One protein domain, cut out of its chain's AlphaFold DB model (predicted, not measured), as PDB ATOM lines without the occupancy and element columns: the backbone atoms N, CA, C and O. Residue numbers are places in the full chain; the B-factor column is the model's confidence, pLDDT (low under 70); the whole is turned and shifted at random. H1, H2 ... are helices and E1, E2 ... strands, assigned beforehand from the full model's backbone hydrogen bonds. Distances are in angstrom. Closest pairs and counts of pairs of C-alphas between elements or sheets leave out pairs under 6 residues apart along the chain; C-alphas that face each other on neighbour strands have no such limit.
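What this domain is: This is residues 2 to 74 of the 383 residues of an uncharacterized protein of Piromyces finnis (UniProt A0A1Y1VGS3). With little regular structure, this domain is a chain wound in stacked, loop-like turns: E1 lies beside E2 on one side of the coil, and residues 22 to 23 pair with 44 to 45, parallel, on the other. H2 lies beyond that second side, away from the two-strand parallel sheet. The 73 printed residues, with E1, E2, H1, H2 in chain order, are of mixed class with only 17 in named elements; the whole is compact, radius of gyration of the C-alphas 12.0 A, spanning 31 by 27 by 22 A.

How they stand to each other: E1, residues 10 to 12, and E2, residues 34 to 36, are parallel at 1 degree; N 11 and O 34 are within hydrogen-bond range at 2.9 A. H2, residues 65 to 71, is apart from both strands and from H1, residues 55 to 58. In H2 every O i to N i+4 pair is within hydrogen-bond range; H1 is too short for one.

Where its parts are: E1, 6.4 A long, begins at C-alpha 10 (228.401, 164.816, 159.686). E2 measures 6.6 A and H1 5.8 A. H2, 9.9 A, ends at C-alpha 71 (221.273, 163.599, 139.114).

The domain as a whole: The C-alphas of Leu 57 and Asn 74, the two farthest apart, are 33.4 A apart. The printed part has no cut; the links E1 to E2 and E2 to H1 are long. Residues 2 to 8, 26 to 30, 53 to 58 and 73 to 74 have pLDDT under 70.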
ATOM      1  N   MET A   2     213.868 170.495 149.221       28.53
ATOM      2  CA  MET A   2     214.252 170.779 150.612       28.53
ATOM      3  C   MET A   2     215.404 171.783 150.599       28.53
ATOM      4  O   MET A   2     216.476 171.490 150.080       28.53
ATOM      5  N   LYS A   3     215.145 172.990 151.102       36.81
ATOM      6  CA  LYS A   3     216.087 174.109 151.113       36.81
ATOM      7  C   LYS A   3     216.278 174.522 152.572       36.81
ATOM      8  O   LYS A   3     215.453 175.262 153.096       36.81
ATOM      9  N   GLY A   4     217.284 173.957 153.243       35.84
ATOM     10  CA  GLY A   4     217.434 174.135 154.695       35.84
ATOM     11  C   GLY A   4     218.404 173.190 155.411       35.84
ATOM     12  O   GLY A   4     218.150 172.850 156.557       35.84
ATOM     13  N   MET A   5     219.489 172.755 154.764       45.91
ATOM     14  CA  MET A   5     220.605 172.060 155.428       45.91
ATOM     15  C   MET A   5     221.923 172.719 155.021       45.91
ATOM     16  O   MET A   5     222.775 172.136 154.355       45.91
ATOM     17  N   ASN A   6     222.049 173.989 155.400       50.38
ATOM     18  CA  ASN A   6     223.323 174.691 155.376       50.38
ATOM     19  C   ASN A   6     224.113 174.170 156.590       50.38
ATOM     20  O   ASN A   6     223.600 174.266 157.703       50.38
ATOM     21  N   ASN A   7     225.319 173.638 156.372       59.09
ATOM     22  CA  ASN A   7     226.194 173.010 157.380       59.09
ATOM     23  C   ASN A   7     225.741 171.606 157.830       59.09
ATOM     24  O   ASN A   7     225.353 171.381 158.976       59.09
ATOM     25  N   LEU A   8     225.830 170.632 156.918       69.00
ATOM     26  CA  LEU A   8     225.767 169.215 157.274       69.00
ATOM     27  C   LEU A   8     227.196 168.703 157.523       69.00
ATOM     28  O   LEU A   8     227.837 168.181 156.620       69.00
ATOM     29  N   ASN A   9     227.719 168.898 158.737       78.44
ATOM     30  CA  ASN A   9     229.112 168.554 159.072       78.44
ATOM     31  C   ASN A   9     229.358 167.039 159.200       78.44
ATOM     32  O   ASN A   9     230.485 166.574 159.029       78.44
ATOM     33  N   ASN A  10     228.315 166.263 159.511       80.94
ATOM     34  CA  ASN A  10     228.401 164.816 159.686       80.94
ATOM     35  C   ASN A  10     227.250 164.110 158.953       80.94
ATOM     36  O   ASN A  10     226.081 164.442 159.159       80.94
ATOM     37  N   LEU A  11     227.587 163.129 158.117       84.56
ATOM     38  CA  LEU A  11     226.660 162.253 157.408       84.56
ATOM     39  C   LEU A  11     226.946 160.804 157.805       84.56
ATOM     40  O   LEU A  11     227.833 160.162 157.245       84.56
ATOM     41  N   ASN A  12     226.173 160.276 158.753       83.88
ATOM     42  CA  ASN A  12     226.236 158.865 159.115       83.88
ATOM     43  C   ASN A  12     225.055 158.094 158.507       83.88
ATOM     44  O   ASN A  12     223.899 158.350 158.841       83.88
ATOM     45  N   LEU A  13     225.358 157.137 157.630       82.81
ATOM     46  CA  LEU A  13     224.393 156.227 157.014       82.81
ATOM     47  C   LEU A  13     224.515 154.785 157.533       82.81
ATOM     48  O   LEU A  13     223.687 153.959 157.148       82.81
ATOM     49  N   SER A  14     225.472 154.496 158.427       82.69
ATOM     50  CA  SER A  14     226.015 153.152 158.685       82.69
ATOM     51  C   SER A  14     224.990 152.065 159.019       82.69
ATOM     52  O   SER A  14     225.182 150.886 158.734       82.69
ATOM     53  N   ASN A  15     223.865 152.458 159.609       80.81
ATOM     54  CA  ASN A  15     222.830 151.539 160.072       80.81
ATOM     55  C   ASN A  15     221.843 151.114 158.960       80.81
ATOM     56  O   ASN A  15     220.883 150.398 159.233       80.81
ATOM     57  N   ASN A  16     222.047 151.540 157.706       78.00
ATOM     58  CA  ASN A  16     221.076 151.387 156.615       78.00
ATOM     59  C   ASN A  16     221.555 150.418 155.515       78.00
ATOM     60  O   ASN A  16     221.685 150.781 154.348       78.00
ATOM     61  N   ILE A  17     221.762 149.146 155.866       78.69
ATOM     62  CA  ILE A  17     222.310 148.092 154.979       78.69
ATOM     63  C   ILE A  17     221.537 147.936 153.645       78.69
ATOM     64  O   ILE A  17     222.114 147.582 152.613       78.69
ATOM     65  N   GLN A  18     220.226 148.206 153.642       78.81
ATOM     66  CA  GLN A  18     219.366 148.098 152.453       78.81
ATOM     67  C   GLN A  18     219.441 149.320 151.514       78.81
ATOM     68  O   GLN A  18     218.959 149.261 150.380       78.81
ATOM     69  N   LEU A  19     220.035 150.428 151.964       76.62
ATOM     70  CA  LEU A  19     220.007 151.721 151.287       76.62
ATOM     71  C   LEU A  19     220.987 151.761 150.106       76.62
ATOM     72  O   LEU A  19     222.160 152.098 150.247       76.62
ATOM     73  N   LYS A  20     220.479 151.457 148.909       78.75
ATOM     74  CA  LYS A  20     221.187 151.714 147.649       78.75
ATOM     75  C   LYS A  20     220.989 153.169 147.236       78.75
ATOM     76  O   LYS A  20     219.969 153.505 146.640       78.75
ATOM     77  N   MET A  21     221.964 154.026 147.528       83.19
ATOM     78  CA  MET A  21     221.954 155.425 147.086       83.19
ATOM     79  C   MET A  21     223.273 155.866 146.452       83.19
ATOM     80  O   MET A  21     224.320 155.253 146.660       83.19
ATOM     81  N   SER A  22     223.195 156.947 145.677       84.44
ATOM     82  CA  SER A  22     224.344 157.710 145.192       84.44
ATOM     83  C   SER A  22     224.467 158.987 146.014       84.44
ATOM     84  O   SER A  22     223.502 159.746 146.107       84.44
ATOM     85  N   VAL A  23     225.639 159.231 146.596       84.88
ATOM     86  CA  VAL A  23     225.900 160.427 147.409       84.88
ATOM     87  C   VAL A  23     226.560 161.482 146.521       84.88
ATOM     88  O   VAL A  23     227.653 161.260 146.013       84.88
ATOM     89  N   ILE A  24     225.891 162.614 146.298       84.88
ATOM     90  CA  ILE A  24     226.378 163.701 145.431       84.88
ATOM     91  C   ILE A  24     226.563 164.996 146.223       84.88
ATOM     92  O   ILE A  24     225.825 165.252 147.173       84.88
ATOM     93  N   ASN A  25     227.517 165.832 145.811       79.94
ATOM     94  CA  ASN A  25     227.778 167.105 146.472       79.94
ATOM     95  C   ASN A  25     226.758 168.158 146.000       79.94
ATOM     96  O   ASN A  25     226.659 168.489 144.808       79.94
ATOM     97  N   PHE A  26     226.021 168.747 146.938       66.56
ATOM     98  CA  PHE A  26     225.260 169.960 146.675       66.56
ATOM     99  C   PHE A  26     226.219 171.154 146.724       66.56
ATOM    100  O   PHE A  26     226.630 171.578 147.793       66.56
ATOM    101  N   LYS A  27     226.536 171.743 145.560       64.19
ATOM    102  CA  LYS A  27     227.530 172.833 145.399       64.19
ATOM    103  C   LYS A  27     227.389 174.033 146.358       64.19
ATOM    104  O   LYS A  27     228.311 174.835 146.440       64.19
ATOM    105  N   GLU A  28     226.243 174.185 147.016       63.50
ATOM    106  CA  GLU A  28     225.926 175.267 147.953       63.50
ATOM    107  C   GLU A  28     226.183 174.900 149.436       63.50
ATOM    108  O   GLU A  28     226.182 175.800 150.268       63.50
ATOM    109  N   SER A  29     226.407 173.623 149.793       64.69
ATOM    110  CA  SER A  29     226.489 173.157 151.196       64.69
ATOM    111  C   SER A  29     227.903 172.962 151.757       64.69
ATOM    112  O   SER A  29     228.032 172.605 152.925       64.69
ATOM    113  N   GLY A  30     228.952 173.170 150.955       69.81
ATOM    114  CA  GLY A  30     230.331 172.829 151.329       69.81
ATOM    115  C   GLY A  30     230.620 171.322 151.268       69.81
ATOM    116  O   GLY A  30     229.779 170.534 150.833       69.81
ATOM    117  N   TYR A  31     231.832 170.927 151.665       80.06
ATOM    118  CA  TYR A  31     232.176 169.519 151.881       80.06
ATOM    119  C   TYR A  31     231.709 169.072 153.271       80.06
ATOM    120  O   TYR A  31     231.739 169.845 154.225       80.06
ATOM    121  N   ILE A  32     231.299 167.813 153.388       84.44
ATOM    122  CA  ILE A  32     230.948 167.192 154.665       84.44
ATOM    123  C   ILE A  32     232.254 166.756 155.340       84.44
ATOM    124  O   ILE A  32     233.042 166.022 154.743       84.44
ATOM    125  N   GLU A  33     232.518 167.202 156.566       83.94
ATOM    126  CA  GLU A  33     233.763 166.871 157.277       83.94
ATOM    127  C   GLU A  33     233.850 165.360 157.530       83.94
ATOM    128  O   GLU A  33     234.824 164.706 157.154       83.94
ATOM    129  N   ASN A  34     232.782 164.788 158.093       81.56
ATOM    130  CA  ASN A  34     232.726 163.388 158.496       81.56
ATOM    131  C   ASN A  34     231.611 162.640 157.759       81.56
ATOM    132  O   ASN A  34     230.435 162.960 157.902       81.56
ATOM    133  N   CYS A  35     231.973 161.609 156.998       84.25
ATOM    134  CA  CYS A  35     231.017 160.709 156.357       84.25
ATOM    135  C   CYS A  35     231.277 159.280 156.822       84.25
ATOM    136  O   CYS A  35     232.349 158.743 156.552       84.25
ATOM    137  N   ASN A  36     230.301 158.668 157.496       84.44
ATOM    138  CA  ASN A  36     230.336 157.245 157.817       84.44
ATOM    139  C   ASN A  36     229.319 156.489 156.950       84.44
ATOM    140  O   ASN A  36     228.115 156.744 156.986       84.44
ATOM    141  N   PHE A  37     229.844 155.551 156.169       83.69
ATOM    142  CA  PHE A  37     229.138 154.727 155.193       83.69
ATOM    143  C   PHE A  37     229.326 153.222 155.464       83.69
ATOM    144  O   PHE A  37     228.972 152.384 154.628       83.69
ATOM    145  N   GLU A  38     229.920 152.868 156.603       82.06
ATOM    146  CA  GLU A  38     230.192 151.494 157.024       82.06
ATOM    147  C   GLU A  38     228.915 150.640 156.925       82.06
ATOM    148  O   GLU A  38     227.816 151.137 157.146       82.06
ATOM    149  N   ASN A  39     229.019 149.373 156.521       79.56
ATOM    150  CA  ASN A  39     227.871 148.468 156.327       79.56
ATOM    151  C   ASN A  39     226.781 148.940 155.323       79.56
ATOM    152  O   ASN A  39     225.792 148.234 155.110       79.56
ATOM    153  N   THR A  40     226.954 150.080 154.640       79.56
ATOM    154  CA  THR A  40     225.971 150.658 153.707       79.56
ATOM    155  C   THR A  40     226.315 150.320 152.254       79.56
ATOM    156  O   THR A  40     227.445 150.508 151.804       79.56
ATOM    157  N   LYS A  41     225.330 149.869 151.465       81.31
ATOM    158  CA  LYS A  41     225.516 149.516 150.042       81.31
ATOM    159  C   LYS A  41     225.418 150.736 149.118       81.31
ATOM    160  O   LYS A  41     224.523 150.822 148.275       81.31
ATOM    161  N   ILE A  42     226.353 151.670 149.270       83.62
ATOM    162  CA  ILE A  42     226.439 152.871 148.429       83.62
ATOM    163  C   ILE A  42     226.786 152.487 146.989       83.62
ATOM    164  O   ILE A  42     227.735 151.751 146.734       83.62
ATOM    165  N   ALA A  43     226.004 152.997 146.036       84.69
ATOM    166  CA  ALA A  43     226.184 152.713 144.616       84.69
ATOM    167  C   ALA A  43     227.375 153.484 144.027       84.69
ATOM    168  O   ALA A  43     228.141 152.929 143.239       84.69
ATOM    169  N   CYS A  44     227.516 154.759 144.409       87.25
ATOM    170  CA  CYS A  44     228.709 155.570 144.179       87.25
ATOM    171  C   CYS A  44     228.692 156.870 145.011       87.25
ATOM    172  O   CYS A  44     227.639 157.253 145.533       87.25
ATOM    173  N   TYR A  45     229.826 157.574 145.084       86.81
ATOM    174  CA  TYR A  45     229.932 158.924 145.660       86.81
ATOM    175  C   TYR A  45     230.574 159.933 144.686       86.81
ATOM    176  O   TYR A  45     231.446 159.574 143.899       86.81
ATOM    177  N   GLU A  46     230.167 161.204 144.716       87.56
ATOM    178  CA  GLU A  46     230.865 162.289 144.006       87.56
ATOM    179  C   GLU A  46     232.121 162.708 144.792       87.56
ATOM    180  O   GLU A  46     232.079 162.913 146.011       87.56
ATOM    181  N   LYS A  47     233.252 162.861 144.099       82.69
ATOM    182  CA  LYS A  47     234.507 163.330 144.696       82.69
ATOM    183  C   LYS A  47     234.344 164.711 145.338       82.69
ATOM    184  O   LYS A  47     233.586 165.550 144.858       82.69
ATOM    185  N   ASN A  48     235.059 164.941 146.438       80.00
ATOM    186  CA  ASN A  48     234.949 166.143 147.274       80.00
ATOM    187  C   ASN A  48     233.558 166.353 147.920       80.00
ATOM    188  O   ASN A  48     233.263 167.459 148.368       80.00
ATOM    189  N   THR A  49     232.684 165.336 147.988       85.06
ATOM    190  CA  THR A  49     231.467 165.415 148.830       85.06
ATOM    191  C   THR A  49     231.807 165.338 150.316       85.06
ATOM    192  O   THR A  49     231.190 166.023 151.124       85.06
ATOM    193  N   CYS A  50     232.811 164.534 150.663       84.12
ATOM    194  CA  CYS A  50     233.252 164.290 152.029       84.12
ATOM    195  C   CYS A  50     234.769 164.481 152.125       84.12
ATOM    196  O   CYS A  50     235.481 164.043 151.220       84.12
ATOM    197  N   ALA A  51     235.260 165.091 153.205       80.38
ATOM    198  CA  ALA A  51     236.690 165.330 153.407       80.38
ATOM    199  C   ALA A  51     237.460 164.043 153.759       80.38
ATOM    200  O   ALA A  51     238.531 163.798 153.213       80.38
ATOM    201  N   ASN A  52     236.883 163.201 154.622       71.00
ATOM    202  CA  ASN A  52     237.585 162.087 155.274       71.00
ATOM    203  C   ASN A  52     237.290 160.684 154.693       71.00
ATOM    204  O   ASN A  52     237.504 159.681 155.374       71.00
ATOM    205  N   ILE A  53     236.803 160.560 153.448       69.62
ATOM    206  CA  ILE A  53     236.689 159.231 152.813       69.62
ATOM    207  C   ILE A  53     238.077 158.771 152.371       69.62
ATOM    208  O   ILE A  53     238.580 159.224 151.345       69.62
ATOM    209  N   VAL A  54     238.646 157.808 153.095       65.56
ATOM    210  CA  VAL A  54     239.752 156.979 152.601       65.56
ATOM    211  C   VAL A  54     239.156 155.951 151.623       65.56
ATOM    212  O   VAL A  54     238.422 155.063 152.075       65.56
ATOM    213  N   PRO A  55     239.405 156.046 150.298       62.19
ATOM    214  CA  PRO A  55     238.751 155.168 149.320       62.19
ATOM    215  C   PRO A  55     239.220 153.715 149.455       62.19
ATOM    216  O   PRO A  55     238.438 152.780 149.290       62.19
ATOM    217  N   GLU A  56     240.495 153.552 149.811       61.00
ATOM    218  CA  GLU A  56     241.224 152.284 149.891       61.00
ATOM    219  C   GLU A  56     240.707 151.357 151.000       61.00
ATOM    220  O   GLU A  56     240.749 150.142 150.842       61.00
ATOM    221  N   LEU A  57     240.174 151.907 152.098       59.72
ATOM    222  CA  LEU A  57     239.689 151.101 153.225       59.72
ATOM    223  C   LEU A  57     238.320 150.452 152.971       59.72
ATOM    224  O   LEU A  57     238.001 149.440 153.588       59.72
ATOM    225  N   ASN A  58     237.489 151.055 152.116       64.12
ATOM    226  CA  ASN A  58     236.038 150.846 152.175       64.12
ATOM    227  C   ASN A  58     235.380 150.383 150.861       64.12
ATOM    228  O   ASN A  58     234.160 150.236 150.809       64.12
ATOM    229  N   ASN A  59     236.153 150.150 149.793       70.56
ATOM    230  CA  ASN A  59     235.656 149.675 148.489       70.56
ATOM    231  C   ASN A  59     234.548 150.546 147.842       70.56
ATOM    232  O   ASN A  59     233.771 150.061 147.015       70.56
ATOM    233  N   TYR A  60     234.452 151.836 148.188       78.00
ATOM    234  CA  TYR A  60     233.461 152.735 147.590       78.00
ATOM    235  C   TYR A  60     233.869 153.166 146.179       78.00
ATOM    236  O   TYR A  60     235.016 153.524 145.921       78.00
ATOM    237  N   LYS A  61     232.900 153.190 145.258       85.56
ATOM    238  CA  LYS A  61     233.107 153.595 143.862       85.56
ATOM    239  C   LYS A  61     232.804 155.082 143.652       85.56
ATOM    240  O   LYS A  61     231.767 155.568 144.101       85.56
ATOM    241  N   GLU A  62     233.646 155.795 142.911       84.81
ATOM    242  CA  GLU A  62     233.360 157.175 142.489       84.81
ATOM    243  C   GLU A  62     232.249 157.207 141.411       84.81
ATOM    244  O   GLU A  62     232.176 156.336 140.538       84.81
ATOM    245  N   CYS A  63     231.343 158.188 141.472       89.19
ATOM    246  CA  CYS A  63     230.281 158.365 140.479       89.19
ATOM    247  C   CYS A  63     230.848 158.887 139.152       89.19
ATOM    248  O   CYS A  63     231.669 159.801 139.139       89.19
ATOM    249  N   SER A  64     230.347 158.389 138.017       90.12
ATOM    250  CA  SER A  64     230.712 158.955 136.714       90.12
ATOM    251  C   SER A  64     230.135 160.363 136.530       90.12
ATOM    252  O   SER A  64     229.025 160.667 136.979       90.12
ATOM    253  N   SER A  65     230.857 161.216 135.799       84.94
ATOM    254  CA  SER A  65     230.433 162.587 135.475       84.94
ATOM    255  C   SER A  65     229.064 162.642 134.786       84.94
ATOM    256  O   SER A  65     228.294 163.573 135.006       84.94
ATOM    257  N   GLU A  66     228.730 161.630 133.983       86.00
ATOM    258  CA  GLU A  66     227.415 161.492 133.350       86.00
ATOM    259  C   GLU A  66     226.300 161.269 134.385       86.00
ATOM    260  O   GLU A  66     225.274 161.952 134.341       86.00
ATOM    261  N   LEU A  67     226.516 160.380 135.364       84.88
ATOM    262  CA  LEU A  67     225.553 160.129 136.435       84.88
ATOM    263  C   LEU A  67     225.354 161.382 137.302       84.88
ATOM    264  O   LEU A  67     224.220 161.755 137.594       84.88
ATOM    265  N   ILE A  68     226.444 162.075 137.649       84.81
ATOM    266  CA  ILE A  68     226.411 163.341 138.399       84.81
ATOM    267  C   ILE A  68     225.603 164.403 137.634       84.81
ATOM    268  O   ILE A  68     224.748 165.071 138.217       84.81
ATOM    269  N   ASN A  69     225.820 164.534 136.322       82.38
ATOM    270  CA  ASN A  69     225.095 165.483 135.474       82.38
ATOM    271  C   ASN A  69     223.614 165.118 135.274       82.38
ATOM    272  O   ASN A  69     222.796 166.014 135.070       82.38
ATOM    273  N   LYS A  70     223.258 163.829 135.351       81.75
ATOM    274  CA  LYS A  70     221.866 163.351 135.312       81.75
ATOM    275  C   LYS A  70     221.134 163.567 136.641       81.75
ATOM    276  O   LYS A  70     219.936 163.840 136.628       81.75
ATOM    277  N   LEU A  71     221.836 163.438 137.769       77.56
ATOM    278  CA  LEU A  71     221.273 163.599 139.114       77.56
ATOM    279  C   LEU A  71     221.217 165.063 139.576       77.56
ATOM    280  O   LEU A  71     220.310 165.423 140.329       77.56
ATOM    281  N   ARG A  72     222.138 165.931 139.133       76.75
ATOM    282  CA  ARG A  72     222.029 167.370 139.416       76.75
ATOM    283  C   ARG A  72     220.812 167.959 138.690       76.75
ATOM    284  O   ARG A  72     220.703 167.805 137.474       76.75
ATOM    285  N   PRO A  73     219.922 168.694 139.390       66.06
ATOM    286  CA  PRO A  73     218.802 169.365 138.746       66.06
ATOM    287  C   PRO A  73     219.339 170.353 137.708       66.06
ATOM    288  O   PRO A  73     220.103 171.267 138.023       66.06
ATOM    289  N   ASN A  74     218.969 170.141 136.448       65.31
ATOM    290  CA  ASN A  74     219.550 170.884 135.343       65.31
ATOM    291  C   ASN A  74     219.083 172.350 135.389       65.31
ATOM    292  O   ASN A  74     217.901 172.648 135.197       65.31
TER     293      ASN A  74